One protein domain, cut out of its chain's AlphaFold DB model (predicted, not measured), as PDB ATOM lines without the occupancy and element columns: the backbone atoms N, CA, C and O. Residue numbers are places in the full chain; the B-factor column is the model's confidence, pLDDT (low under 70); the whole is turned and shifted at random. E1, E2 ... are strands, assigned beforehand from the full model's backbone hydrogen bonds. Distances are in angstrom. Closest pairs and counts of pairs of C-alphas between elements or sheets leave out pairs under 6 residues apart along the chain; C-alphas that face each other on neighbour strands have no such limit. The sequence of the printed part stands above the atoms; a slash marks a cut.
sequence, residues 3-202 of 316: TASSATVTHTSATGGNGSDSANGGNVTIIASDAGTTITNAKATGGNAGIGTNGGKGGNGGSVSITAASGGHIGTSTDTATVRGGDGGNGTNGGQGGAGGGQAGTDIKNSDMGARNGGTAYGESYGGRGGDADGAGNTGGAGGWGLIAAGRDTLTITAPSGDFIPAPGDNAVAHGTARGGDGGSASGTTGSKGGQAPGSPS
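AT A GLANCE: This is residues 3 to 202 of the 316 residues of an uncharacterized protein of Mycolicibacterium conceptionense (UniProt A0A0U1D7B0). With little regular structure, the chain winds in stacked flat turns, with a sandwich, two sheets face to face, at one end; hairpin E12 and E13 sticks out. Of 200 printed residues, 54 lie in 14 named strands, E1 to E14: all strand. It is compact, radius of gyration of the C-alphas 18.8 A, spanning 58 by 45 by 25 A.

HOW THE PARTS SIT: Residues 3-5 (E1), 28-33 (E4), 64-68 (E7), 111-115 (E9) and 146-150 (E11) form, in order, one parallel sheet; N 31 and O 66 are within hydrogen-bond range, 2.8 A. Residues 13-15 (E3), 42-45 (E6), 81-84 (E8), 123-126 (E10) and 177-179 (E14) likewise form the other; N 45 and O 83 are 2.9 A apart. Residues 8-10 (E2) and 38-40 (E5) are parallel neighbours; 157-159 (E12) and 162-164 (E13) are a hairpin.

IN THESE COORDINATES: E4, 16.6 A long, begins at C-alpha 28 (100.921, 142.944, 87.760); E14 ends at C-alpha 179 (91.550, 157.579, 87.051).

THE WHOLE: The printed part has no cut; long link E8 to E9 includes low-confidence residues 102 to 109.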
ATOM      1  N   THR A   3     103.520 138.242  96.124       90.44
ATOM      2  CA  THR A   3     104.473 137.956  97.203       90.44
ATOM      3  C   THR A   3     103.797 138.204  98.545       90.44
ATOM      4  O   THR A   3     103.227 139.274  98.748       90.44
ATOM      5  N   ALA A   4     103.862 137.228  99.455       87.75
ATOM      6  CA  ALA A   4     103.297 137.324 100.799       87.75
ATOM      7  C   ALA A   4     104.325 136.893 101.855       87.75
ATOM      8  O   ALA A   4     104.884 135.802 101.755       87.75
ATOM      9  N   SER A   5     104.530 137.727 102.876       89.19
ATOM     10  CA  SER A   5     105.453 137.469 103.989       89.19
ATOM     11  C   SER A   5     104.758 137.767 105.314       89.19
ATOM     12  O   SER A   5     104.519 138.930 105.624       89.19
ATOM     13  N   SER A   6     104.420 136.729 106.088       87.62
ATOM     14  CA  SER A   6     103.667 136.843 107.356       87.62
ATOM     15  C   SER A   6     102.317 137.573 107.241       87.62
ATOM     16  O   SER A   6     101.813 138.109 108.224       87.62
ATOM     17  N   ALA A   7     101.720 137.557 106.047       91.62
ATOM     18  CA  ALA A   7     100.499 138.273 105.701       91.62
ATOM     19  C   ALA A   7      99.400 137.316 105.216       91.62
ATOM     20  O   ALA A   7      99.673 136.188 104.800       91.62
ATOM     21  N   THR A   8      98.153 137.786 105.225       93.19
ATOM     22  CA  THR A   8      97.010 137.040 104.677       93.19
ATOM     23  C   THR A   8      96.643 137.581 103.300       93.19
ATOM     24  O   THR A   8      96.318 138.757 103.173       93.19
ATOM     25  N   VAL A   9      96.651 136.730 102.270       93.44
ATOM     26  CA  VAL A   9      96.154 137.072 100.928       93.44
ATOM     27  C   VAL A   9      95.022 136.116 100.564       93.44
ATOM     28  O   VAL A   9      95.244 134.911 100.458       93.44
ATOM     29  N   THR A  10      93.806 136.628 100.383       94.31
ATOM     30  CA  THR A  10      92.621 135.814 100.059       94.31
ATOM     31  C   THR A  10      91.786 136.443  98.953       94.31
ATOM     32  O   THR A  10      91.818 137.657  98.752       94.31
ATOM     33  N   HIS A  11      91.062 135.610  98.197       92.12
ATOM     34  CA  HIS A  11      90.154 136.043  97.120       92.12
ATOM     35  C   HIS A  11      90.771 137.095  96.183       92.12
ATOM     36  O   HIS A  11      90.121 138.051  95.769       92.12
ATOM     37  N   THR A  12      92.065 136.944  95.896       94.19
ATOM     38  CA  THR A  12      92.857 137.926  95.162       94.19
ATOM     39  C   THR A  12      93.270 137.360  93.812       94.19
ATOM     40  O   THR A  12      93.689 136.206  93.718       94.19
ATOM     41  N   SER A  13      93.160 138.172  92.763       95.25
ATOM     42  CA  SER A  13      93.501 137.802  91.389       95.25
ATOM     43  C   SER A  13      94.453 138.814  90.758       95.25
ATOM     44  O   SER A  13      94.343 140.023  90.967       95.25
ATOM     45  N   ALA A  14      95.392 138.296  89.971       95.44
ATOM     46  CA  ALA A  14      96.366 139.063  89.211       95.44
ATOM     47  C   ALA A  14      96.375 138.561  87.767       95.44
ATOM     48  O   ALA A  14      96.552 137.369  87.522       95.44
ATOM     49  N   THR A  15      96.199 139.464  86.807       96.56
ATOM     50  CA  THR A  15      96.192 139.130  85.377       96.56
ATOM     51  C   THR A  15      97.070 140.115  84.623       96.56
ATOM     52  O   THR A  15      96.813 141.313  84.656       96.56
ATOM     53  N   GLY A  16      98.127 139.631  83.970       94.50
ATOM     54  CA  GLY A  16      98.946 140.473  83.094       94.50
ATOM     55  C   GLY A  16      98.147 140.977  81.891       94.50
ATOM     56  O   GLY A  16      97.131 140.388  81.529       94.50
ATOM     57  N   GLY A  17      98.607 142.067  81.286       96.19
ATOM     58  CA  GLY A  17      98.061 142.549  80.023       96.19
ATOM     59  C   GLY A  17      98.546 141.716  78.841       96.19
ATOM     60  O   GLY A  17      99.627 141.121  78.886       96.19
ATOM     61  N   ASN A  18      97.773 141.711  77.759       97.31
ATOM     62  CA  ASN A  18      98.175 141.046  76.524       97.31
ATOM     63  C   ASN A  18      99.266 141.853  75.812       97.31
ATOM     64  O   ASN A  18      99.176 143.078  75.712       97.31
ATOM     65  N   GLY A  19     100.293 141.164  75.317       96.56
ATOM     66  CA  GLY A  19     101.273 141.749  74.404       96.56
ATOM     67  C   GLY A  19     100.739 141.871  72.975       96.56
ATOM     68  O   GLY A  19      99.696 141.315  72.636       96.56
ATOM     69  N   SER A  20     101.494 142.578  72.141       95.94
ATOM     70  CA  SER A  20     101.360 142.597  70.685       95.94
ATOM     71  C   SER A  20     102.708 142.256  70.048       95.94
ATOM     72  O   SER A  20     103.727 142.201  70.737       95.94
ATOM     73  N   ASP A  21     102.744 142.097  68.725       94.31
ATOM     74  CA  ASP A  21     103.988 141.834  67.981       94.31
ATOM     75  C   ASP A  21     105.065 142.913  68.198       94.31
ATOM     76  O   ASP A  21     106.251 142.677  67.974       94.31
ATOM     77  N   SER A  22     104.659 144.114  68.626       93.38
ATOM     78  CA  SER A  22     105.526 145.295  68.702       93.38
ATOM     79  C   SER A  22     105.665 145.899  70.104       93.38
ATOM     80  O   SER A  22     106.484 146.803  70.297       93.38
ATOM     81  N   ALA A  23     104.886 145.426  71.083       94.56
ATOM     82  CA  ALA A  23     104.841 146.006  72.420       94.56
ATOM     83  C   ALA A  23     104.406 145.006  73.498       94.56
ATOM     84  O   ALA A  23     103.679 144.045  73.252       94.56
ATOM     85  N   ASN A  24     104.835 145.270  74.731       94.81
ATOM     86  CA  ASN A  24     104.545 144.407  75.870       94.81
ATOM     87  C   ASN A  24     103.235 144.803  76.550       94.81
ATOM     88  O   ASN A  24     102.927 145.990  76.696       94.81
ATOM     89  N   GLY A  25     102.497 143.802  77.025       94.75
ATOM     90  CA  GLY A  25     101.402 144.015  77.961       94.75
ATOM     91  C   GLY A  25     101.910 144.460  79.335       94.75
ATOM     92  O   GLY A  25     103.088 144.332  79.670       94.75
ATOM     93  N   GLY A  26     101.004 145.006  80.137       93.62
ATOM     94  CA  GLY A  26     101.279 145.503  81.474       93.62
ATOM     95  C   GLY A  26     101.510 144.387  82.488       93.62
ATOM     96  O   GLY A  26     100.801 143.379  82.509       93.62
ATOM     97  N   ASN A  27     102.468 144.594  83.388       92.62
ATOM     98  CA  ASN A  27     102.744 143.659  84.473       92.62
ATOM     99  C   ASN A  27     101.804 143.883  85.659       92.62
ATOM    100  O   ASN A  27     101.301 144.983  85.877       92.62
ATOM    101  N   VAL A  28     101.618 142.844  86.473       94.31
ATOM    102  CA  VAL A  28     100.921 142.944  87.760       94.31
ATOM    103  C   VAL A  28     101.836 142.493  88.885       94.31
ATOM    104  O   VAL A  28     102.327 141.357  88.871       94.31
ATOM    105  N   THR A  29     101.987 143.350  89.889       93.19
ATOM    106  CA  THR A  29     102.718 143.063  91.123       93.19
ATOM    107  C   THR A  29     101.805 143.278  92.323       93.19
ATOM    108  O   THR A  29     101.222 144.347  92.470       93.19
ATOM    109  N   ILE A  30     101.678 142.258  93.171       93.62
ATOM    110  CA  ILE A  30     100.947 142.325  94.440       93.62
ATOM    111  C   ILE A  30     101.907 141.938  95.561       93.62
ATOM    112  O   ILE A  30     102.515 140.868  95.504       93.62
ATOM    113  N   ILE A  31     102.047 142.798  96.563       93.12
ATOM    114  CA  ILE A  31     102.963 142.622  97.690       93.12
ATOM    115  C   ILE A  31     102.168 142.756  98.986       93.12
ATOM    116  O   ILE A  31     101.533 143.781  99.213       93.12
ATOM    117  N   ALA A  32     102.228 141.731  99.832       93.31
ATOM    118  CA  ALA A  32     101.736 141.753 101.204       93.31
ATOM    119  C   ALA A  32     102.895 141.431 102.157       93.31
ATOM    120  O   ALA A  32     103.413 140.312 102.137       93.31
ATOM    121  N   SER A  33     103.323 142.384 102.980       91.75
ATOM    122  CA  SER A  33     104.418 142.183 103.937       91.75
ATOM    123  C   SER A  33     103.988 142.455 105.366       91.75
ATOM    124  O   SER A  33     103.107 143.271 105.608       91.75
ATOM    125  N   ASP A  34     104.681 141.821 106.307       88.06
ATOM    126  CA  ASP A  34     104.576 142.039 107.749       88.06
ATOM    127  C   ASP A  34     103.326 141.435 108.400       88.06
ATOM    128  O   ASP A  34     102.300 141.175 107.768       88.06
ATOM    129  N   ALA A  35     103.438 141.187 109.705       84.56
ATOM    130  CA  ALA A  35     102.348 140.641 110.500       84.56
ATOM    131  C   ALA A  35     101.152 141.606 110.545       84.56
ATOM    132  O   ALA A  35     101.316 142.821 110.624       84.56
ATOM    133  N   GLY A  36      99.940 141.048 110.523       85.69
ATOM    134  CA  GLY A  36      98.693 141.820 110.565       85.69
ATOM    135  C   GLY A  36      98.259 142.395 109.214       85.69
ATOM    136  O   GLY A  36      97.139 142.878 109.101       85.69
ATOM    137  N   THR A  37      99.094 142.303 108.181       92.69
ATOM    138  CA  THR A  37      98.758 142.766 106.834       92.69
ATOM    139  C   THR A  37      97.767 141.826 106.156       92.69
ATOM    140  O   THR A  37      97.920 140.596 106.192       92.69
ATOM    141  N   THR A  38      96.768 142.397 105.481       93.50
ATOM    142  CA  THR A  38      95.786 141.619 104.718       93.50
ATOM    143  C   THR A  38      95.547 142.185 103.327       93.50
ATOM    144  O   THR A  38      95.302 143.376 103.167       93.50
ATOM    145  N   ILE A  39      95.498 141.316 102.325       95.75
ATOM    146  CA  ILE A  39      94.931 141.618 101.010       95.75
ATOM    147  C   ILE A  39      93.754 140.671 100.797       95.75
ATOM    148  O   ILE A  39      93.923 139.454 100.757       95.75
ATOM    149  N   THR A  40      92.558 141.224 100.667       95.50
ATOM    150  CA  THR A  40      91.314 140.471 100.520       95.50
ATOM    151  C   THR A  40      90.509 141.066  99.377       95.50
ATOM    152  O   THR A  40      90.455 142.282  99.243       95.50
ATOM    153  N   ASN A  41      89.872 140.230  98.553       94.88
ATOM    154  CA  ASN A  41      89.007 140.691  97.458       94.88
ATOM    155  C   ASN A  41      89.698 141.716  96.535       94.88
ATOM    156  O   ASN A  41      89.111 142.725  96.145       94.88
ATOM    157  N   ALA A  42      90.967 141.475  96.196       96.06
ATOM    158  CA  ALA A  42      91.725 142.349  95.311       96.06
ATOM    159  C   ALA A  42      91.781 141.797  93.879       96.06
ATOM    160  O   ALA A  42      92.040 140.618  93.642       96.06
ATOM    161  N   LYS A  43      91.565 142.658  92.888       96.81
ATOM    162  CA  LYS A  43      91.640 142.331  91.464       96.81
ATOM    163  C   LYS A  43      92.586 143.293  90.767       96.81
ATOM    164  O   LYS A  43      92.274 144.468  90.613       96.81
ATOM    165  N   ALA A  44      93.708 142.770  90.296       95.81
ATOM    166  CA  ALA A  44      94.708 143.528  89.564       95.81
ATOM    167  C   ALA A  44      94.800 143.063  88.107       95.81
ATOM    168  O   ALA A  44      94.929 141.866  87.835       95.81
ATOM    169  N   THR A  45      94.762 144.000  87.160       96.25
ATOM    170  CA  THR A  45      94.853 143.696  85.723       96.25
ATOM    171  C   THR A  45      95.795 144.661  85.007       96.25
ATOM    172  O   THR A  45      95.560 145.864  85.006       96.25
ATOM    173  N   GLY A  46      96.861 144.155  84.390       94.56
ATOM    174  CA  GLY A  46      97.740 144.965  83.544       94.56
ATOM    175  C   GLY A  46      97.015 145.447  82.284       94.56
ATOM    176  O   GLY A  46      96.116 144.771  81.791       94.56
ATOM    177  N   GLY A  47      97.403 146.611  81.763       96.12
ATOM    178  CA  GLY A  47      96.867 147.133  80.503       96.12
ATOM    179  C   GLY A  47      97.419 146.380  79.296       96.12
ATOM    180  O   GLY A  47      98.532 145.859  79.340       96.12
ATOM    181  N   ASN A  48      96.671 146.312  78.204       97.12
ATOM    182  CA  ASN A  48      97.128 145.664  76.978       97.12
ATOM    183  C   ASN A  48      98.136 146.539  76.226       97.12
ATOM    184  O   ASN A  48      98.124 147.766  76.326       97.12
ATOM    185  N   ALA A  49      99.007 145.899  75.455       96.75
ATOM    186  CA  ALA A  49      99.850 146.577  74.484       96.75
ATOM    187  C   ALA A  49      99.012 147.173  73.343       96.75
ATOM    188  O   ALA A  49      98.018 146.586  72.914       96.75
ATOM    189  N   GLY A  50      99.458 148.304  72.807       97.12
ATOM    190  CA  GLY A  50      98.957 148.846  71.551       97.12
ATOM    191  C   GLY A  50      99.471 148.061  70.345       97.12
ATOM    192  O   GLY A  50     100.455 147.314  70.424       97.12
ATOM    193  N   ILE A  51      98.815 148.246  69.204       97.62
ATOM    194  CA  ILE A  51      99.141 147.564  67.949       97.62
ATOM    195  C   ILE A  51     100.030 148.467  67.084       97.62
ATOM    196  O   ILE A  51      99.783 149.667  66.957       97.62
ATOM    197  N   GLY A  52     101.067 147.881  66.486       96.19
ATOM    198  CA  GLY A  52     101.885 148.510  65.450       96.19
ATOM    199  C   GLY A  52     101.477 148.019  64.060       96.19
ATOM    200  O   GLY A  52     101.346 146.814  63.863       96.19
ATOM    201  N   THR A  53     101.276 148.918  63.092       96.75
ATOM    202  CA  THR A  53     100.997 148.555  61.685       96.75
ATOM    203  C   THR A  53     101.767 149.442  60.703       96.75
ATOM    204  O   THR A  53     102.148 150.563  61.038       96.75
ATOM    205  N   ASN A  54     102.016 148.950  59.482       94.19
ATOM    206  CA  ASN A  54     102.732 149.672  58.414       94.19
ATOM    207  C   ASN A  54     104.071 150.285  58.876       94.19
ATOM    208  O   ASN A  54     104.339 151.468  58.673       94.19
ATOM    209  N   GLY A  55     104.892 149.496  59.575       92.69
ATOM    210  CA  GLY A  55     106.163 149.960  60.143       92.69
ATOM    211  C   GLY A  55     106.030 150.829  61.401       92.69
ATOM    212  O   GLY A  55     107.043 151.258  61.943       92.69
ATOM    213  N   GLY A  56     104.809 151.091  61.877       96.50
ATOM    214  CA  GLY A  56     104.554 151.687  63.184       96.50
ATOM    215  C   GLY A  56     104.715 150.685  64.329       96.50
ATOM    216  O   GLY A  56     104.679 149.470  64.128       96.50
ATOM    217  N   LYS A  57     104.878 151.204  65.547       96.81
ATOM    218  CA  LYS A  57     105.069 150.424  66.775       96.81
ATOM    219  C   LYS A  57     104.027 150.804  67.821       96.81
ATOM    220  O   LYS A  57     103.819 151.981  68.097       96.81
ATOM    221  N   GLY A  58     103.390 149.808  68.428       96.38
ATOM    222  CA  GLY A  58     102.453 150.019  69.526       96.38
ATOM    223  C   GLY A  58     103.135 150.521  70.802       96.38
ATOM    224  O   GLY A  58     104.339 150.352  71.006       96.38
ATOM    225  N   GLY A  59     102.362 151.151  71.677       95.56
ATOM    226  CA  GLY A  59     102.772 151.511  73.026       95.56
ATOM    227  C   GLY A  59     102.633 150.333  73.984       95.56
ATOM    228  O   GLY A  59     101.751 149.492  73.836       95.56
ATOM    229  N   ASN A  60     103.487 150.266  75.001       94.56
ATOM    230  CA  ASN A  60     103.354 149.246  76.038       94.56
ATOM    231  C   ASN A  60     102.105 149.486  76.898       94.56
ATOM    232  O   ASN A  60     101.743 150.634  77.166       94.56
ATOM    233  N   GLY A  61     101.513 148.409  77.407       94.19
ATOM    234  CA  GLY A  61     100.450 148.477  78.402       94.19
ATOM    235  C   GLY A  61     100.938 148.952  79.776       94.19
ATOM    236  O   GLY A  61     102.107 148.813  80.147       94.19
ATOM    237  N   GLY A  62     100.034 149.532  80.555       92.94
ATOM    238  CA  GLY A  62     100.285 150.034  81.900       92.94
ATOM    239  C   GLY A  62     100.398 148.909  82.927       92.94
ATOM    240  O   GLY A  62      99.592 147.981  82.936       92.94
ATOM    241  N   SER A  63     101.381 148.984  83.822       92.06
ATOM    242  CA  SER A  63     101.530 148.037  84.927       92.06
ATOM    243  C   SER A  63     100.702 148.434  86.151       92.06
ATOM    244  O   SER A  63     100.364 149.603  86.366       92.06
ATOM    245  N   VAL A  64     100.405 147.429  86.968       92.81
ATOM    246  CA  VAL A  64      99.658 147.538  88.220       92.81
ATOM    247  C   VAL A  64     100.537 147.165  89.401       92.81
ATOM    248  O   VAL A  64     101.299 146.196  89.343       92.81
ATOM    249  N   SER A  65     100.396 147.929  90.478       92.06
ATOM    250  CA  SER A  65     100.932 147.623  91.798       92.06
ATOM    251  C   SER A  65      99.787 147.553  92.809       92.06
ATOM    252  O   SER A  65      98.868 148.368  92.785       92.06
ATOM    253  N   ILE A  66      99.823 146.554  93.681       94.06
ATOM    254  CA  ILE A  66      99.052 146.535  94.921       94.06
ATOM    255  C   ILE A  66     100.035 146.250  96.044       94.06
ATOM    256  O   ILE A  66     100.724 145.231  96.007       94.06
ATOM    257  N   THR A  67     100.084 147.122  97.043       93.31
ATOM    258  CA  THR A  67     100.998 146.969  98.176       93.31
ATOM    259  C   THR A  67     100.250 147.110  99.493       93.31
ATOM    260  O   THR A  67      99.669 148.154  99.773       93.31
ATOM    261  N   ALA A  68     100.323 146.079 100.327       93.00
ATOM    262  CA  ALA A  68      99.927 146.117 101.725       93.00
ATOM    263  C   ALA A  68     101.161 145.826 102.594       93.00
ATOM    264  O   ALA A  68     101.867 144.850 102.342       93.00
ATOM    265  N   ALA A  69     101.446 146.662 103.589       91.06
ATOM    266  CA  ALA A  69     102.604 146.498 104.474       91.06
ATOM    267  C   ALA A  69     102.301 146.999 105.890       91.06
ATOM    268  O   ALA A  69     101.338 147.742 106.081       91.06
ATOM    269  N   SER A  70     103.122 146.643 106.879       89.19
ATOM    270  CA  SER A  70     103.020 147.175 108.250       89.19
ATOM    271  C   SER A  70     101.596 147.127 108.842       89.19
ATOM    272  O   SER A  70     101.107 148.119 109.380       89.19
ATOM    273  N   GLY A  71     100.879 146.013 108.686       89.06
ATOM    274  CA  GLY A  71      99.495 145.877 109.155       89.06
ATOM    275  C   GLY A  71      98.441 146.512 108.244       89.06
ATOM    276  O   GLY A  71      97.304 146.674 108.656       89.06
ATOM    277  N   GLY A  72      98.800 146.921 107.027       91.50
ATOM    278  CA  GLY A  72      97.872 147.504 106.062       91.50
ATOM    279  C   GLY A  72      96.867 146.494 105.500       91.50
ATOM    280  O   GLY A  72      97.147 145.300 105.365       91.50
ATOM    281  N   HIS A  73      95.702 147.002 105.115       93.31
ATOM    282  CA  HIS A  73      94.585 146.227 104.595       93.31
ATOM    283  C   HIS A  73      94.197 146.708 103.188       93.31
ATOM    284  O   HIS A  73      93.841 147.868 102.990       93.31
ATOM    285  N   ILE A  74      94.251 145.825 102.193       95.50
ATOM    286  CA  ILE A  74      93.727 146.086 100.846       95.50
ATOM    287  C   ILE A  74      92.460 145.270 100.646       95.50
ATOM    288  O   ILE A  74      92.492 144.047 100.781       95.50
ATOM    289  N   GLY A  75      91.373 145.952 100.290       94.00
ATOM    290  CA  GLY A  75      90.036 145.374 100.225       94.00
ATOM    291  C   GLY A  75      89.523 144.907 101.591       94.00
ATOM    292  O   GLY A  75      90.218 144.941 102.608       94.00
ATOM    293  N   THR A  76      88.263 144.489 101.620       91.50
ATOM    294  CA  THR A  76      87.599 143.933 102.805       91.50
ATOM    295  C   THR A  76      86.783 142.710 102.388       91.50
ATOM    296  O   THR A  76      86.722 142.368 101.208       91.50
ATOM    297  N   SER A  77      86.129 142.026 103.330       90.62
ATOM    298  CA  SER A  77      85.207 140.930 102.994       90.62
ATOM    299  C   SER A  77      84.010 141.383 102.145       90.62
ATOM    300  O   SER A  77      83.450 140.562 101.421       90.62
ATOM    301  N   THR A  78      83.642 142.665 102.207       92.31
ATOM    302  CA  THR A  78      82.501 143.260 101.493       92.31
ATOM    303  C   THR A  78      82.909 144.178 100.346       92.31
ATOM    304  O   THR A  78      82.129 144.366  99.417       92.31
ATOM    305  N   ASP A  79      84.126 144.719 100.378       94.06
ATOM    306  CA  ASP A  79      84.587 145.754  99.460       94.06
ATOM    307  C   ASP A  79      85.765 145.259  98.630       94.06
ATOM    308  O   ASP A  79      86.785 144.796  99.144       94.06
ATOM    309  N   THR A  80      85.626 145.379  97.314       94.50
ATOM    310  CA  THR A  80      86.648 144.934  96.364       94.50
ATOM    311  C   THR A  80      87.673 146.040  96.119       94.50
ATOM    312  O   THR A  80      87.323 147.207  95.932       94.50
ATOM    313  N   ALA A  81      88.946 145.662  96.060       96.44
ATOM    314  CA  ALA A  81      90.041 146.509  95.602       96.44
ATOM    315  C   ALA A  81      90.361 146.188  94.136       96.44
ATOM    316  O   ALA A  81      90.997 145.181  93.842       96.44
ATOM    317  N   THR A  82      89.921 147.019  93.195       96.75
ATOM    318  CA  THR A  82      90.181 146.841  91.761       96.75
ATOM    319  C   THR A  82      91.258 147.806  91.289       96.75
ATOM    320  O   THR A  82      91.127 149.015  91.450       96.75
ATOM    321  N   VAL A  83      92.303 147.291  90.646       95.06
ATOM    322  CA  VAL A  83      93.361 148.108  90.045       95.06
ATOM    323  C   VAL A  83      93.612 147.660  88.613       95.06
ATOM    324  O   VAL A  83      93.808 146.470  88.355       95.06
ATOM    325  N   ARG A  84      93.601 148.596  87.662       94.75
ATOM    326  CA  ARG A  84      93.871 148.309  86.250       94.75
ATOM    327  C   ARG A  84      94.872 149.279  85.651       94.75
ATOM    328  O   ARG A  84      94.751 150.484  85.839       94.75
ATOM    329  N   GLY A  85      95.834 148.750  84.904       93.00
ATOM    330  CA  GLY A  85      96.727 149.557  84.084       93.00
ATOM    331  C   GLY A  85      96.009 150.074  82.839       93.00
ATOM    332  O   GLY A  85      95.048 149.457  82.380       93.00
ATOM    333  N   GLY A  86      96.472 151.197  82.295       94.19
ATOM    334  CA  GLY A  86      95.938 151.728  81.042       94.19
ATOM    335  C   GLY A  86      96.467 150.975  79.823       94.19
ATOM    336  O   GLY A  86      97.590 150.478  79.849       94.19
ATOM    337  N   ASP A  87      95.695 150.895  78.745       95.69
ATOM    338  CA  ASP A  87      96.167 150.289  77.495       95.69
ATOM    339  C   ASP A  87      97.194 151.189  76.786       95.69
ATOM    340  O   ASP A  87      97.154 152.418  76.895       95.69
ATOM    341  N   GLY A  88      98.121 150.585  76.045       95.19
ATOM    342  CA  GLY A  88      99.019 151.304  75.146       95.19
ATOM    343  C   GLY A  88      98.295 151.860  73.914       95.19
ATOM    344  O   GLY A  88      97.296 151.307  73.459       95.19
ATOM    345  N   GLY A  89      98.813 152.956  73.363       96.81
ATOM    346  CA  GLY A  89      98.351 153.546  72.108       96.81
ATOM    347  C   GLY A  89      98.873 152.794  70.886       96.81
ATOM    348  O   GLY A  89      99.901 152.120  70.938       96.81
ATOM    349  N   ASN A  90      98.182 152.913  69.762       97.75
ATOM    350  CA  ASN A  90      98.572 152.310  68.494       97.75
ATOM    351  C   ASN A  90      99.630 153.155  67.774       97.75
ATOM    352  O   ASN A  90      99.653 154.377  67.900       97.75
ATOM    353  N   GLY A  91     100.491 152.502  66.996       96.94
ATOM    354  CA  GLY A  91     101.429 153.166  66.092       96.94
ATOM    355  C   GLY A  91     101.187 152.750  64.646       96.94
ATOM    356  O   GLY A  91     101.174 151.558  64.340       96.94
ATOM    357  N   THR A  92     101.028 153.713  63.743       96.94
ATOM    358  CA  THR A  92     100.771 153.473  62.314       96.94
ATOM    359  C   THR A  92     101.760 154.234  61.433       96.94
ATOM    360  O   THR A  92     102.282 155.277  61.825       96.94
ATOM    361  N   ASN A  93     102.053 153.704  60.240       95.06
ATOM    362  CA  ASN A  93     102.860 154.367  59.201       95.06
ATOM    363  C   ASN A  93     104.217 154.914  59.705       95.06
ATOM    364  O   ASN A  93     104.611 156.035  59.381       95.06
ATOM    365  N   GLY A  94     104.923 154.141  60.537       92.94
ATOM    366  CA  GLY A  94     106.195 154.544  61.161       92.94
ATOM    367  C   GLY A  94     106.070 155.334  62.474       92.94
ATOM    368  O   GLY A  94     107.092 155.742  63.032       92.94
ATOM    369  N   GLY A  95     104.853 155.564  62.969       96.62
ATOM    370  CA  GLY A  95     104.580 156.203  64.257       96.62
ATOM    371  C   GLY A  95     104.728 155.254  65.450       96.62
ATOM    372  O   GLY A  95     104.577 154.037  65.323       96.62
ATOM    373  N   GLN A  96     105.004 155.818  66.628       96.19
ATOM    374  CA  GLN A  96     105.126 155.110  67.906       96.19
ATOM    375  C   GLN A  96     103.965 155.471  68.839       96.19
ATOM    376  O   GLN A  96     103.890 156.591  69.339       96.19
ATOM    377  N   GLY A  97     103.086 154.518  69.139       94.50
ATOM    378  CA  GLY A  97     102.018 154.715  70.116       94.50
ATOM    379  C   GLY A  97     102.555 155.033  71.516       94.50
ATOM    380  O   GLY A  97     103.616 154.547  71.920       94.50
ATOM    381  N   GLY A  98     101.833 155.864  72.258       93.44
ATOM    382  CA  GLY A  98     102.159 156.232  73.630       93.44
ATOM    383  C   GLY A  98     101.916 155.082  74.602       93.44
ATOM    384  O   GLY A  98     101.081 154.213  74.365       93.44
ATOM    385  N   ALA A  99     102.640 155.046  75.714       92.00
ATOM    386  CA  ALA A  99     102.447 153.986  76.695       92.00
ATOM    387  C   ALA A  99     101.172 154.190  77.524       92.00
ATOM    388  O   ALA A  99     100.792 155.319  77.837       92.00
ATOM    389  N   GLY A 100     100.550 153.088  77.932       87.69
ATOM    390  CA  GLY A 100      99.479 153.105  78.911       87.69
ATOM    391  C   GLY A 100      99.972 153.574  80.278       87.69
ATOM    392  O   GLY A 100     101.106 153.305  80.691       87.69
ATOM    393  N   GLY A 101      99.104 154.279  80.990       79.75
ATOM    394  CA  GLY A 101      99.315 154.740  82.350       79.75
ATOM    395  C   GLY A 101      99.629 153.572  83.266       79.75
ATOM    396  O   GLY A 101      98.813 152.660  83.425       79.75
ATOM    397  N   GLY A 102     100.836 153.557  83.823       61.66
ATOM    398  CA  GLY A 102     101.322 152.378  84.528       61.66
ATOM    399  C   GLY A 102     102.776 151.970  84.277       61.66
ATOM    400  O   GLY A 102     103.178 150.941  84.804       61.66
ATOM    401  N   GLN A 103     103.542 152.625  83.398       52.38
ATOM    402  CA  GLN A 103     104.848 152.087  82.968       52.38
ATOM    403  C   GLN A 103     105.875 151.988  84.109       52.38
ATOM    404  O   GLN A 103     106.165 152.970  84.791       52.38
ATOM    405  N   ALA A 104     106.484 150.807  84.241       39.81
ATOM    406  CA  ALA A 104     107.611 150.555  85.133       39.81
ATOM    407  C   ALA A 104     108.891 151.233  84.605       39.81
ATOM    408  O   ALA A 104     109.189 151.129  83.415       39.81
ATOM    409  N   GLY A 105     109.657 151.903  85.480       40.97
ATOM    410  CA  GLY A 105     110.975 152.478  85.148       40.97
ATOM    411  C   GLY A 105     111.195 153.951  85.521       40.97
ATOM    412  O   GLY A 105     112.288 154.466  85.322       40.97
ATOM    413  N   THR A 106     110.192 154.631  86.083       42.44
ATOM    414  CA  THR A 106     110.363 155.924  86.776       42.44
ATOM    415  C   THR A 106     109.567 155.880  88.073       42.44
ATOM    416  O   THR A 106     108.448 155.373  88.053       42.44
ATOM    417  N   ASP A 107     110.131 156.398  89.160       42.62
ATOM    418  CA  ASP A 107     109.945 155.921  90.540       42.62
ATOM    419  C   ASP A 107     108.517 155.673  91.061       42.62
ATOM    420  O   ASP A 107     108.364 154.830  91.936       42.62
ATOM    421  N   ILE A 108     107.458 156.298  90.530       46.31
ATOM    422  CA  ILE A 108     106.056 155.955  90.842       46.31
ATOM    423  C   ILE A 108     105.184 156.248  89.615       46.31
ATOM    424  O   ILE A 108     104.808 157.398  89.388       46.31
ATOM    425  N   LYS A 109     104.874 155.237  88.793       64.69
ATOM    426  CA  LYS A 109     103.929 155.393  87.665       64.69
ATOM    427  C   LYS A 109     102.987 154.219  87.432       64.69
ATOM    428  O   LYS A 109     102.234 154.277  86.467       64.69
ATOM    429  N   ASN A 110     102.991 153.189  88.277       71.31
ATOM    430  CA  ASN A 110     102.009 152.108  88.198       71.31
ATOM    431  C   ASN A 110     100.617 152.645  88.552       71.31
ATOM    432  O   ASN A 110     100.491 153.561  89.362       71.31
ATOM    433  N   SER A 111      99.570 152.049  87.985       77.38
ATOM    434  CA  SER A 111      98.255 152.188  88.615       77.38
ATOM    435  C   SER A 111      98.314 151.427  89.927       77.38
ATOM    436  O   SER A 111      98.670 150.245  89.924       77.38
ATOM    437  N   ASP A 112      98.072 152.122  91.032       85.69
ATOM    438  CA  ASP A 112      98.509 151.650  92.341       85.69
ATOM    439  C   ASP A 112      97.385 151.680  93.374       85.69
ATOM    440  O   ASP A 112      96.501 152.551  93.357       85.69
ATOM    441  N   MET A 113      97.438 150.703  94.277       89.62
ATOM    442  CA  MET A 113      96.677 150.710  95.513       89.62
ATOM    443  C   MET A 113      97.571 150.312  96.687       89.62
ATOM    444  O   MET A 113      98.101 149.202  96.730       89.62
ATOM    445  N   GLY A 114      97.726 151.231  97.638       90.75
ATOM    446  CA  GLY A 114      98.638 151.101  98.769       90.75
ATOM    447  C   GLY A 114      97.921 151.147 100.115       90.75
ATOM    448  O   GLY A 114      97.073 152.005 100.339       90.75
ATOM    449  N   ALA A 115      98.288 150.270 101.040       91.19
ATOM    450  CA  ALA A 115      97.842 150.324 102.426       91.19
ATOM    451  C   ALA A 115      99.018 150.039 103.359       91.19
ATOM    452  O   ALA A 115      99.698 149.022 103.216       91.19
ATOM    453  N   ARG A 116      99.277 150.932 104.313       89.75
ATOM    454  CA  ARG A 116     100.357 150.771 105.298       89.75
ATOM    455  C   ARG A 116      99.877 151.092 106.702       89.75
ATOM    456  O   ARG A 116      98.854 151.745 106.847       89.75
ATOM    457  N   ASN A 117     100.614 150.674 107.728       87.50
ATOM    458  CA  ASN A 117     100.432 151.126 109.114       87.50
ATOM    459  C   ASN A 117      98.968 151.059 109.597       87.50
ATOM    460  O   ASN A 117      98.393 152.072 109.989       87.50
ATOM    461  N   GLY A 118      98.323 149.895 109.458       86.69
ATOM    462  CA  GLY A 118      96.910 149.711 109.837       86.69
ATOM    463  C   GLY A 118      95.882 150.411 108.934       86.69
ATOM    464  O   GLY A 118      94.684 150.368 109.207       86.69
ATOM    465  N   GLY A 119      96.308 151.093 107.870       89.69
ATOM    466  CA  GLY A 119      95.420 151.740 106.908       89.69
ATOM    467  C   GLY A 119      94.641 150.728 106.068       89.69
ATOM    468  O   GLY A 119      95.109 149.621 105.830       89.69
ATOM    469  N   THR A 120      93.462 151.114 105.586       92.12
ATOM    470  CA  THR A 120      92.615 150.301 104.703       92.12
ATOM    471  C   THR A 120      92.379 151.008 103.369       92.12
ATOM    472  O   THR A 120      91.872 152.130 103.359       92.12
ATOM    473  N   ALA A 121      92.692 150.366 102.242       93.56
ATOM    474  CA  ALA A 121      92.397 150.888 100.908       93.56
ATOM    475  C   ALA A 121      91.552 149.917 100.069       93.56
ATOM    476  O   ALA A 121      91.842 148.726 100.000       93.56
ATOM    477  N   TYR A 122      90.500 150.422  99.425       94.69
ATOM    478  CA  TYR A 122      89.638 149.660  98.510       94.69
ATOM    479  C   TYR A 122      89.010 150.581  97.455       94.69
ATOM    480  O   TYR A 122      89.273 151.781  97.436       94.69
ATOM    481  N   GLY A 123      88.188 150.047  96.550       95.00
ATOM    482  CA  GLY A 123      87.605 150.810  95.444       95.00
ATOM    483  C   GLY A 123      88.339 150.557  94.134       95.00
ATOM    484  O   GLY A 123      88.812 149.448  93.900       95.00
ATOM    485  N   GLU A 124      88.414 151.554  93.255       95.25
ATOM    486  CA  GLU A 124      88.859 151.359  91.875       95.25
ATOM    487  C   GLU A 124      89.963 152.338  91.454       95.25
ATOM    488  O   GLU A 124      89.763 153.551  91.453       95.25
ATOM    489  N   SER A 125      91.117 151.826  91.035       93.00
ATOM    490  CA  SER A 125      92.245 152.616  90.532       93.00
ATOM    491  C   SER A 125      92.555 152.236  89.081       93.00
ATOM    492  O   SER A 125      92.797 151.069  88.782       93.00
ATOM    493  N   TYR A 126      92.527 153.209  88.169       92.06
ATOM    494  CA  TYR A 126      92.729 153.004  86.734       92.06
ATOM    495  C   TYR A 126      93.842 153.895  86.187       92.06
ATOM    496  O   TYR A 126      93.871 155.102  86.445       92.06
ATOM    497  N   GLY A 127      94.708 153.314  85.366       90.50
ATOM    498  CA  GLY A 127      95.616 154.048  84.492       90.50
ATOM    499  C   GLY A 127      94.889 154.547  83.249       90.50
ATOM    500  O   GLY A 127      93.972 153.892  82.757       90.50
ATOM    501  N   GLY A 128      95.301 155.705  82.745       91.25
ATOM    502  CA  GLY A 128      94.809 156.248  81.485       91.25
ATOM    503  C   GLY A 128      95.477 155.593  80.284       91.25
ATOM    504  O   GLY A 128      96.556 155.011  80.388       91.25
ATOM    505  N   ARG A 129      94.843 155.671  79.124       93.81
ATOM    506  CA  ARG A 129      95.342 155.086  77.881       93.81
ATOM    507  C   ARG A 129      96.499 155.908  77.304       93.81
ATOM    508  O   ARG A 129      96.538 157.128  77.449       93.81
ATOM    509  N   GLY A 130      97.437 155.253  76.627       93.25
ATOM    510  CA  GLY A 130      98.409 155.931  75.770       93.25
ATOM    511  C   GLY A 130      97.772 156.473  74.485       93.25
ATOM    512  O   GLY A 130      96.865 155.861  73.926       93.25
ATOM    513  N   GLY A 131      98.251 157.616  74.005       95.19
ATOM    514  CA  GLY A 131      97.788 158.230  72.764       95.19
ATOM    515  C   GLY A 131      98.294 157.496  71.526       95.19
ATOM    516  O   GLY A 131      99.386 156.930  71.530       95.19
ATOM    517  N   ASP A 132      97.520 157.526  70.448       96.75
ATOM    518  CA  ASP A 132      97.912 156.904  69.186       96.75
ATOM    519  C   ASP A 132      98.915 157.797  68.428       96.75
ATOM    520  O   ASP A 132      98.994 159.011  68.651       96.75
ATOM    521  N   ALA A 133      99.700 157.206  67.529       95.31
ATOM    522  CA  ALA A 133     100.621 157.945  66.674       95.31
ATOM    523  C   ALA A 133     100.579 157.464  65.232       95.31
ATOM    524  O   ALA A 133     100.735 156.272  64.972       95.31
ATOM    525  N   ASP A 134     100.469 158.411  64.307       96.12
ATOM    526  CA  ASP A 134     100.505 158.146  62.875       96.12
ATOM    527  C   ASP A 134     101.617 158.939  62.192       96.12
ATOM    528  O   ASP A 134     101.737 160.146  62.406       96.12
ATOM    529  N   GLY A 135     102.407 158.269  61.354       94.38
ATOM    530  CA  GLY A 135     103.475 158.867  60.556       94.38
ATOM    531  C   GLY A 135     104.872 158.722  61.161       94.38
ATOM    532  O   GLY A 135     105.071 158.744  62.379       94.38
ATOM    533  N   ALA A 136     105.866 158.585  60.280       93.50
ATOM    534  CA  ALA A 136     107.251 158.325  60.652       93.50
ATOM    535  C   ALA A 136     107.797 159.374  61.630       93.50
ATOM    536  O   ALA A 136     107.783 160.576  61.351       93.50
ATOM    537  N   GLY A 137     108.305 158.898  62.771       90.00
ATOM    538  CA  GLY A 137     108.914 159.725  63.816       90.00
ATOM    539  C   GLY A 137     107.924 160.415  64.760       90.00
ATOM    540  O   GLY A 137     108.364 161.130  65.660       90.00
ATOM    541  N   ASN A 138     106.615 160.207  64.598       94.56
ATOM    542  CA  ASN A 138     105.612 160.719  65.532       94.56
ATOM    543  C   ASN A 138     105.478 159.802  66.751       94.56
ATOM    544  O   ASN A 138     105.677 158.590  66.663       94.56
ATOM    545  N   THR A 139     105.173 160.376  67.916       93.94
ATOM    546  CA  THR A 139     105.045 159.625  69.174       93.94
ATOM    547  C   THR A 139     103.827 160.064  69.973       93.94
ATOM    548  O   THR A 139     103.691 161.237  70.317       93.94
ATOM    549  N   GLY A 140     102.960 159.119  70.321       91.69
ATOM    550  CA  GLY A 140     101.789 159.366  71.152       91.69
ATOM    551  C   GLY A 140     102.180 159.700  72.593       91.69
ATOM    552  O   GLY A 140     103.209 159.251  73.103       91.69
ATOM    553  N   GLY A 141     101.362 160.506  73.262       89.06
ATOM    554  CA  GLY A 141     101.532 160.836  74.675       89.06
ATOM    555  C   GLY A 141     101.259 159.625  75.565       89.06
ATOM    556  O   GLY A 141     100.461 158.761  75.216       89.06
ATOM    557  N   ALA A 142     101.901 159.531  76.725       89.75
ATOM    558  CA  ALA A 142     101.600 158.477  77.685       89.75
ATOM    559  C   ALA A 142     100.347 158.817  78.504       89.75
ATOM    560  O   ALA A 142     100.066 159.985  78.798       89.75
ATOM    561  N   GLY A 143      99.628 157.770  78.901       87.88
ATOM    562  CA  GLY A 143      98.560 157.872  79.883       87.88
ATOM    563  C   GLY A 143      99.094 158.160  81.290       87.88
ATOM    564  O   GLY A 143     100.216 157.795  81.650       87.88
ATOM    565  N   GLY A 144      98.274 158.814  82.104       85.25
ATOM    566  CA  GLY A 144      98.499 159.063  83.522       85.25
ATOM    567  C   GLY A 144      98.141 157.850  84.382       85.25
ATOM    568  O   GLY A 144      97.522 156.896  83.927       85.25
ATOM    569  N   TRP A 145      98.493 157.879  85.661       85.12
ATOM    570  CA  TRP A 145      98.260 156.778  86.602       85.12
ATOM    571  C   TRP A 145      97.158 157.122  87.617       85.12
ATOM    572  O   TRP A 145      96.897 158.298  87.895       85.12
ATOM    573  N   GLY A 146      96.508 156.090  88.157       86.50
ATOM    574  CA  GLY A 146      95.573 156.194  89.279       86.50
ATOM    575  C   GLY A 146      96.221 155.749  90.591       86.50
ATOM    576  O   GLY A 146      97.035 154.823  90.593       86.50
ATOM    577  N   LEU A 147      95.847 156.390  91.705       87.56
ATOM    578  CA  LEU A 147      96.310 156.019  93.045       87.56
ATOM    579  C   LEU A 147      95.187 156.044  94.074       87.56
ATOM    580  O   LEU A 147      94.508 157.063  94.251       87.56
ATOM    581  N   ILE A 148      95.083 154.952  94.831       90.19
ATOM    582  CA  ILE A 148      94.367 154.905  96.108       90.19
ATOM    583  C   ILE A 148      95.348 154.459  97.186       90.19
ATOM    584  O   ILE A 148      95.882 153.362  97.111       90.19
ATOM    585  N   ALA A 149      95.610 155.307  98.180       89.50
ATOM    586  CA  ALA A 149      96.562 154.990  99.239       89.50
ATOM    587  C   ALA A 149      96.016 155.330 100.628       89.50
ATOM    588  O   ALA A 149      95.482 156.420 100.842       89.50
ATOM    589  N   ALA A 150      96.193 154.409 101.571       88.19
ATOM    590  CA  ALA A 150      95.799 154.540 102.965       88.19
ATOM    591  C   ALA A 150      96.963 154.243 103.911       88.19
ATOM    592  O   ALA A 150      97.813 153.404 103.625       88.19
ATOM    593  N   GLY A 151      96.959 154.917 105.062       77.81
ATOM    594  CA  GLY A 151      98.019 154.817 106.060       77.81
ATOM    595  C   GLY A 151      99.312 155.466 105.576       77.81
ATOM    596  O   GLY A 151     100.026 154.950 104.720       77.81
ATOM    597  N   ARG A 152      99.597 156.662 106.093       67.44
ATOM    598  CA  ARG A 152     100.836 157.368 105.756       67.44
ATOM    599  C   ARG A 152     102.015 156.666 106.418       67.44
ATOM    600  O   ARG A 152     101.889 156.211 107.556       67.44
ATOM    601  N   ASP A 153     103.156 156.661 105.738       67.12
ATOM    602  CA  ASP A 153     104.438 156.423 106.396       67.12
ATOM    603  C   ASP A 153     104.604 157.449 107.527       67.12
ATOM    604  O   ASP A 153     104.174 158.604 107.409       67.12
ATOM    605  N   THR A 154     105.188 157.026 108.644       61.66
ATOM    606  CA  THR A 154     105.461 157.893 109.787       61.66
ATOM    607  C   THR A 154     106.486 158.945 109.370       61.66
ATOM    608  O   THR A 154     107.688 158.695 109.343       61.66
ATOM    609  N   LEU A 155     106.012 160.129 108.982       63.97
ATOM    610  CA  LEU A 155     106.883 161.244 108.634       63.97
ATOM    611  C   LEU A 155     107.373 161.896 109.927       63.97
ATOM    612  O   LEU A 155     106.586 162.558 110.603       63.97
ATOM    613  N   THR A 156     108.654 161.740 110.260       73.81
ATOM    614  CA  THR A 156     109.277 162.560 111.305       73.81
ATOM    615  C   THR A 156     109.287 164.006 110.829       73.81
ATOM    616  O   THR A 156     109.960 164.354 109.859       73.81
ATOM    617  N   ILE A 157     108.510 164.853 111.495       75.56
ATOM    618  CA  ILE A 157     108.510 166.290 111.262       75.56
ATOM    619  C   ILE A 157     109.529 166.884 112.228       75.56
ATOM    620  O   ILE A 157     109.230 167.101 113.403       75.56
ATOM    621  N   THR A 158     110.741 167.130 111.734       81.06
ATOM    622  CA  THR A 158     111.777 167.816 112.509       81.06
ATOM    623  C   THR A 158     111.468 169.303 112.574       81.06
ATOM    624  O   THR A 158     111.429 169.994 111.554       81.06
ATOM    625  N   ALA A 159     111.242 169.800 113.788       73.50
ATOM    626  CA  ALA A 159     111.008 171.208 114.068       73.50
ATOM    627  C   ALA A 159     111.971 171.705 115.164       73.50
ATOM    628  O   ALA A 159     112.437 170.910 115.981       73.50
ATOM    629  N   PRO A 160     112.239 173.024 115.253       79.50
ATOM    630  CA  PRO A 160     113.069 173.597 116.321       79.50
ATOM    631  C   PRO A 160     112.562 173.295 117.742       79.50
ATOM    632  O   PRO A 160     113.330 173.340 118.697       79.50
ATOM    633  N   SER A 161     111.271 172.983 117.884       81.50
ATOM    634  CA  SER A 161     110.620 172.575 119.135       81.50
ATOM    635  C   SER A 161     110.778 171.084 119.474       81.50
ATOM    636  O   SER A 161     110.182 170.626 120.445       81.50
ATOM    637  N   GLY A 162     111.543 170.333 118.680       81.31
ATOM    638  CA  GLY A 162     111.701 168.882 118.775       81.31
ATOM    639  C   GLY A 162     111.044 168.139 117.612       81.31
ATOM    640  O   GLY A 162     110.208 168.690 116.890       81.31
ATOM    641  N   ASP A 163     111.436 166.878 117.437       84.19
ATOM    642  CA  ASP A 163     110.849 165.987 116.442       84.19
ATOM    643  C   ASP A 163     109.415 165.619 116.836       84.19
ATOM    644  O   ASP A 163     109.159 165.097 117.924       84.19
ATOM    645  N   PHE A 164     108.471 165.866 115.931       72.06
ATOM    646  CA  PHE A 164     107.109 165.366 116.039       72.06
ATOM    647  C   PHE A 164     106.952 164.169 115.110       72.06
ATOM    648  O   PHE A 164     107.077 164.292 113.891       72.06
ATOM    649  N   ILE A 165     106.649 163.012 115.686       66.62
ATOM    650  CA  ILE A 165     106.243 161.827 114.940       66.62
ATOM    651  C   ILE A 165     104.719 161.771 115.066       66.62
ATOM    652  O   ILE A 165     104.223 161.427 116.143       66.62
ATOM    653  N   PRO A 166     103.953 162.148 114.022       61.62
ATOM    654  CA  PRO A 166     102.523 161.898 114.027       61.62
ATOM    655  C   PRO A 166     102.328 160.402 114.252       61.62
ATOM    656  O   PRO A 166     102.972 159.603 113.567       61.62
ATOM    657  N   ALA A 167     101.453 160.028 115.189       59.19
ATOM    658  CA  ALA A 167     101.044 158.636 115.304       59.19
ATOM    659  C   ALA A 167     100.631 158.147 113.904       59.19
ATOM    660  O   ALA A 167      99.991 158.922 113.167       59.19
ATOM    661  N   PRO A 168     101.032 156.928 113.499       59.31
ATOM    662  CA  PRO A 168     100.562 156.366 112.251       59.31
ATOM    663  C   PRO A 168      99.043 156.506 112.184       59.31
ATOM    664  O   PRO A 168      98.354 156.506 113.206       59.31
ATOM    665  N   GLY A 169      98.521 156.724 110.980       54.56
ATOM    666  CA  GLY A 169      97.080 156.771 110.773       54.56
ATOM    667  C   GLY A 169      96.494 155.373 110.914       54.56
ATOM    668  O   GLY A 169      96.051 154.826 109.908       54.56
ATOM    669  N   ASP A 170      96.527 154.812 112.122       57.69
ATOM    670  CA  ASP A 170      95.912 153.539 112.457       57.69
ATOM    671  C   ASP A 170      94.439 153.643 112.038       57.69
ATOM    672  O   ASP A 170      93.718 154.556 112.458       57.69
ATOM    673  N   ASN A 171      94.001 152.755 111.144       64.12
ATOM    674  CA  ASN A 171      92.655 152.725 110.561       64.12
ATOM    675  C   ASN A 171      92.296 153.882 109.606       64.12
ATOM    676  O   ASN A 171      91.114 154.152 109.384       64.12
ATOM    677  N   ALA A 172      93.267 154.572 108.998       81.44
ATOM    678  CA  ALA A 172      92.961 155.488 107.899       81.44
ATOM    679  C   ALA A 172      92.318 154.713 106.738       81.44
ATOM    680  O   ALA A 172      92.901 153.746 106.259       81.44
ATOM    681  N   VAL A 173      91.147 155.141 106.262       88.69
ATOM    682  CA  VAL A 173      90.451 154.491 105.141       88.69
ATOM    683  C   VAL A 173      90.540 155.360 103.888       88.69
ATOM    684  O   VAL A 173      90.146 156.528 103.918       88.69
ATOM    685  N   ALA A 174      91.012 154.794 102.776       89.00
ATOM    686  CA  ALA A 174      90.970 155.415 101.454       89.00
ATOM    687  C   ALA A 174      90.133 154.563 100.499       89.00
ATOM    688  O   ALA A 174      90.402 153.382 100.299       89.00
ATOM    689  N   HIS A 175      89.111 155.161  99.902       90.62
ATOM    690  CA  HIS A 175      88.281 154.483  98.917       90.62
ATOM    691  C   HIS A 175      87.689 155.458  97.907       90.62
ATOM    692  O   HIS A 175      87.710 156.674  98.105       90.62
ATOM    693  N   GLY A 176      87.161 154.905  96.820       90.12
ATOM    694  CA  GLY A 176      86.541 155.647  95.730       90.12
ATOM    695  C   GLY A 176      87.097 155.210  94.382       90.12
ATOM    696  O   GLY A 176      87.564 154.083  94.235       90.12
ATOM    697  N   THR A 177      87.047 156.111  93.406       91.25
ATOM    698  CA  THR A 177      87.557 155.868  92.054       91.25
ATOM    699  C   THR A 177      88.673 156.858  91.730       91.25
ATOM    700  O   THR A 177      88.460 158.068  91.779       91.25
ATOM    701  N   ALA A 178      89.851 156.356  91.364       86.50
ATOM    702  CA  ALA A 178      90.969 157.138  90.845       86.50
ATOM    703  C   ALA A 178      91.206 156.776  89.373       86.50
ATOM    704  O   ALA A 178      91.319 155.600  89.036       86.50
ATOM    705  N   ARG A 179      91.274 157.775  88.485       88.56
ATOM    706  CA  ARG A 179      91.550 157.579  87.051       88.56
ATOM    707  C   ARG A 179      92.675 158.502  86.598       88.56
ATOM    708  O   ARG A 179      92.551 159.718  86.736       88.56
ATOM    709  N   GLY A 180      93.749 157.932  86.064       82.94
ATOM    710  CA  GLY A 180      94.762 158.689  85.333       82.94
ATOM    711  C   GLY A 180      94.194 159.253  84.029       82.94
ATOM    712  O   GLY A 180      93.285 158.660  83.453       82.94
ATOM    713  N   GLY A 181      94.694 160.405  83.579       83.12
ATOM    714  CA  GLY A 181      94.258 160.980  82.300       83.12
ATOM    715  C   GLY A 181      94.796 160.207  81.091       83.12
ATOM    716  O   GLY A 181      95.784 159.487  81.209       83.12
ATOM    717  N   ASP A 182      94.203 160.394  79.917       86.44
ATOM    718  CA  ASP A 182      94.682 159.771  78.677       86.44
ATOM    719  C   ASP A 182      95.762 160.617  77.989       86.44
ATOM    720  O   ASP A 182      95.704 161.849  77.978       86.44
ATOM    721  N   GLY A 183      96.746 159.953  77.385       80.19
ATOM    722  CA  GLY A 183      97.759 160.601  76.564       80.19
ATOM    723  C   GLY A 183      97.175 161.140  75.255       80.19
ATOM    724  O   GLY A 183      96.336 160.511  74.614       80.19
ATOM    725  N   GLY A 184      97.643 162.309  74.826       83.19
ATOM    726  CA  GLY A 184      97.268 162.911  73.550       83.19
ATOM    727  C   GLY A 184      97.840 162.139  72.364       83.19
ATOM    728  O   GLY A 184      98.925 161.569  72.449       83.19
ATOM    729  N   SER A 185      97.132 162.141  71.238       88.44
ATOM    730  CA  SER A 185      97.626 161.524  70.000       88.44
ATOM    731  C   SER A 185      98.630 162.430  69.277       88.44
ATOM    732  O   SER A 185      98.657 163.640  69.508       88.44
ATOM    733  N   ALA A 186      99.453 161.854  68.400       82.44
ATOM    734  CA  ALA A 186     100.385 162.589  67.547       82.44
ATOM    735  C   ALA A 186     100.188 162.242  66.067       82.44
ATOM    736  O   ALA A 186     100.286 161.084  65.672       82.44
ATOM    737  N   SER A 187      99.964 163.257  65.237       81.00
ATOM    738  CA  SER A 187      99.812 163.130  63.784       81.00
ATOM    739  C   SER A 187     100.381 164.366  63.086       81.00
ATOM    740  O   SER A 187     100.412 165.438  63.688       81.00
ATOM    741  N   GLY A 188     100.772 164.249  61.815       72.69
ATOM    742  CA  GLY A 188     101.320 165.358  61.022       72.69
ATOM    743  C   GLY A 188     102.785 165.141  60.632       72.69
ATOM    744  O   GLY A 188     103.222 164.002  60.475       72.69
ATOM    745  N   THR A 189     103.549 166.224  60.447       67.69
ATOM    746  CA  THR A 189     104.967 166.156  60.047       67.69
ATOM    747  C   THR A 189     105.822 165.404  61.069       67.69
ATOM    748  O   THR A 189     105.520 165.424  62.263       67.69
ATOM    749  N   THR A 190     106.916 164.796  60.596       75.50
ATOM    750  CA  THR A 190     107.865 164.014  61.401       75.50
ATOM    751  C   THR A 190     108.289 164.730  62.685       75.50
ATOM    752  O   THR A 190     108.746 165.872  62.646       75.50
ATOM    753  N   GLY A 191     108.185 164.026  63.816       71.25
ATOM    754  CA  GLY A 191     108.677 164.475  65.125       71.25
ATOM    755  C   GLY A 191     107.604 164.991  66.089       71.25
ATOM    756  O   GLY A 191     107.944 165.464  67.175       71.25
ATOM    757  N   SER A 192     106.321 164.897  65.731       76.94
ATOM    758  CA  SER A 192     105.212 165.354  66.573       76.94
ATOM    759  C   SER A 192     105.061 164.488  67.829       76.94
ATOM    760  O   SER A 192     105.167 163.259  67.764       76.94
ATOM    761  N   LYS A 193     104.784 165.117  68.980       80.44
ATOM    762  CA  LYS A 193     104.572 164.427  70.263       80.44
ATOM    763  C   LYS A 193     103.218 164.764  70.869       80.44
ATOM    764  O   LYS A 193     102.874 165.933  71.012       80.44
ATOM    765  N   GLY A 194     102.483 163.729  71.259       70.56
ATOM    766  CA  GLY A 194     101.210 163.866  71.949       70.56
ATOM    767  C   GLY A 194     101.380 164.340  73.395       70.56
ATOM    768  O   GLY A 194     102.394 164.061  74.043       70.56
ATOM    769  N   GLY A 195     100.388 165.074  73.908       70.12
ATOM    770  CA  GLY A 195     100.395 165.586  75.281       70.12
ATOM    771  C   GLY A 195     100.425 164.467  76.327       70.12
ATOM    772  O   GLY A 195      99.780 163.439  76.162       70.12
ATOM    773  N   GLN A 196     101.169 164.657  77.413       75.56
ATOM    774  CA  GLN A 196     101.224 163.704  78.525       75.56
ATOM    775  C   GLN A 196     100.074 163.969  79.500       75.56
ATOM    776  O   GLN A 196      99.817 165.128  79.832       75.56
ATOM    777  N   ALA A 197      99.418 162.924  80.001       68.38
ATOM    778  CA  ALA A 197      98.383 163.097  81.016       68.38
ATOM    779  C   ALA A 197      98.940 163.142  82.453       68.38
ATOM    780  O   ALA A 197      99.829 162.358  82.801       68.38
ATOM    781  N   PRO A 198      98.390 164.006  83.330       59.59
ATOM    782  CA  PRO A 198      98.707 163.989  84.754       59.59
ATOM    783  C   PRO A 198      98.072 162.778  85.468       59.59
ATOM    784  O   PRO A 198      97.068 162.215  85.020       59.59
ATOM    785  N   GLY A 199      98.663 162.373  86.597       57.41
ATOM    786  CA  GLY A 199      98.098 161.358  87.495       57.41
ATOM    787  C   GLY A 199      97.046 161.938  88.446       57.41
ATOM    788  O   GLY A 199      97.097 163.123  88.777       57.41
ATOM    789  N   SER A 200      96.120 161.097  88.915       53.09
ATOM    790  CA  SER A 200      95.036 161.503  89.825       53.09
ATOM    791  C   SER A 200      95.147 160.784  91.176       53.09
ATOM    792  O   SER A 200      94.777 159.608  91.266       53.09
ATOM    793  N   PRO A 201      95.613 161.452  92.249       54.91
ATOM    794  CA  PRO A 201      95.531 160.901  93.595       54.91
ATOM    795  C   PRO A 201      94.101 161.028  94.135       54.91
ATOM    796  O   PRO A 201      93.486 162.096  94.067       54.91
ATOM    797  N   SER A 202      93.568 159.959  94.722       45.97
ATOM    798  CA  SER A 202      92.330 160.056  95.502       45.97
ATOM    799  C   SER A 202      92.599 160.810  96.812       45.97
ATOM    800  O   SER A 202      93.485 160.463  97.593       45.97
TER     801      SER A 202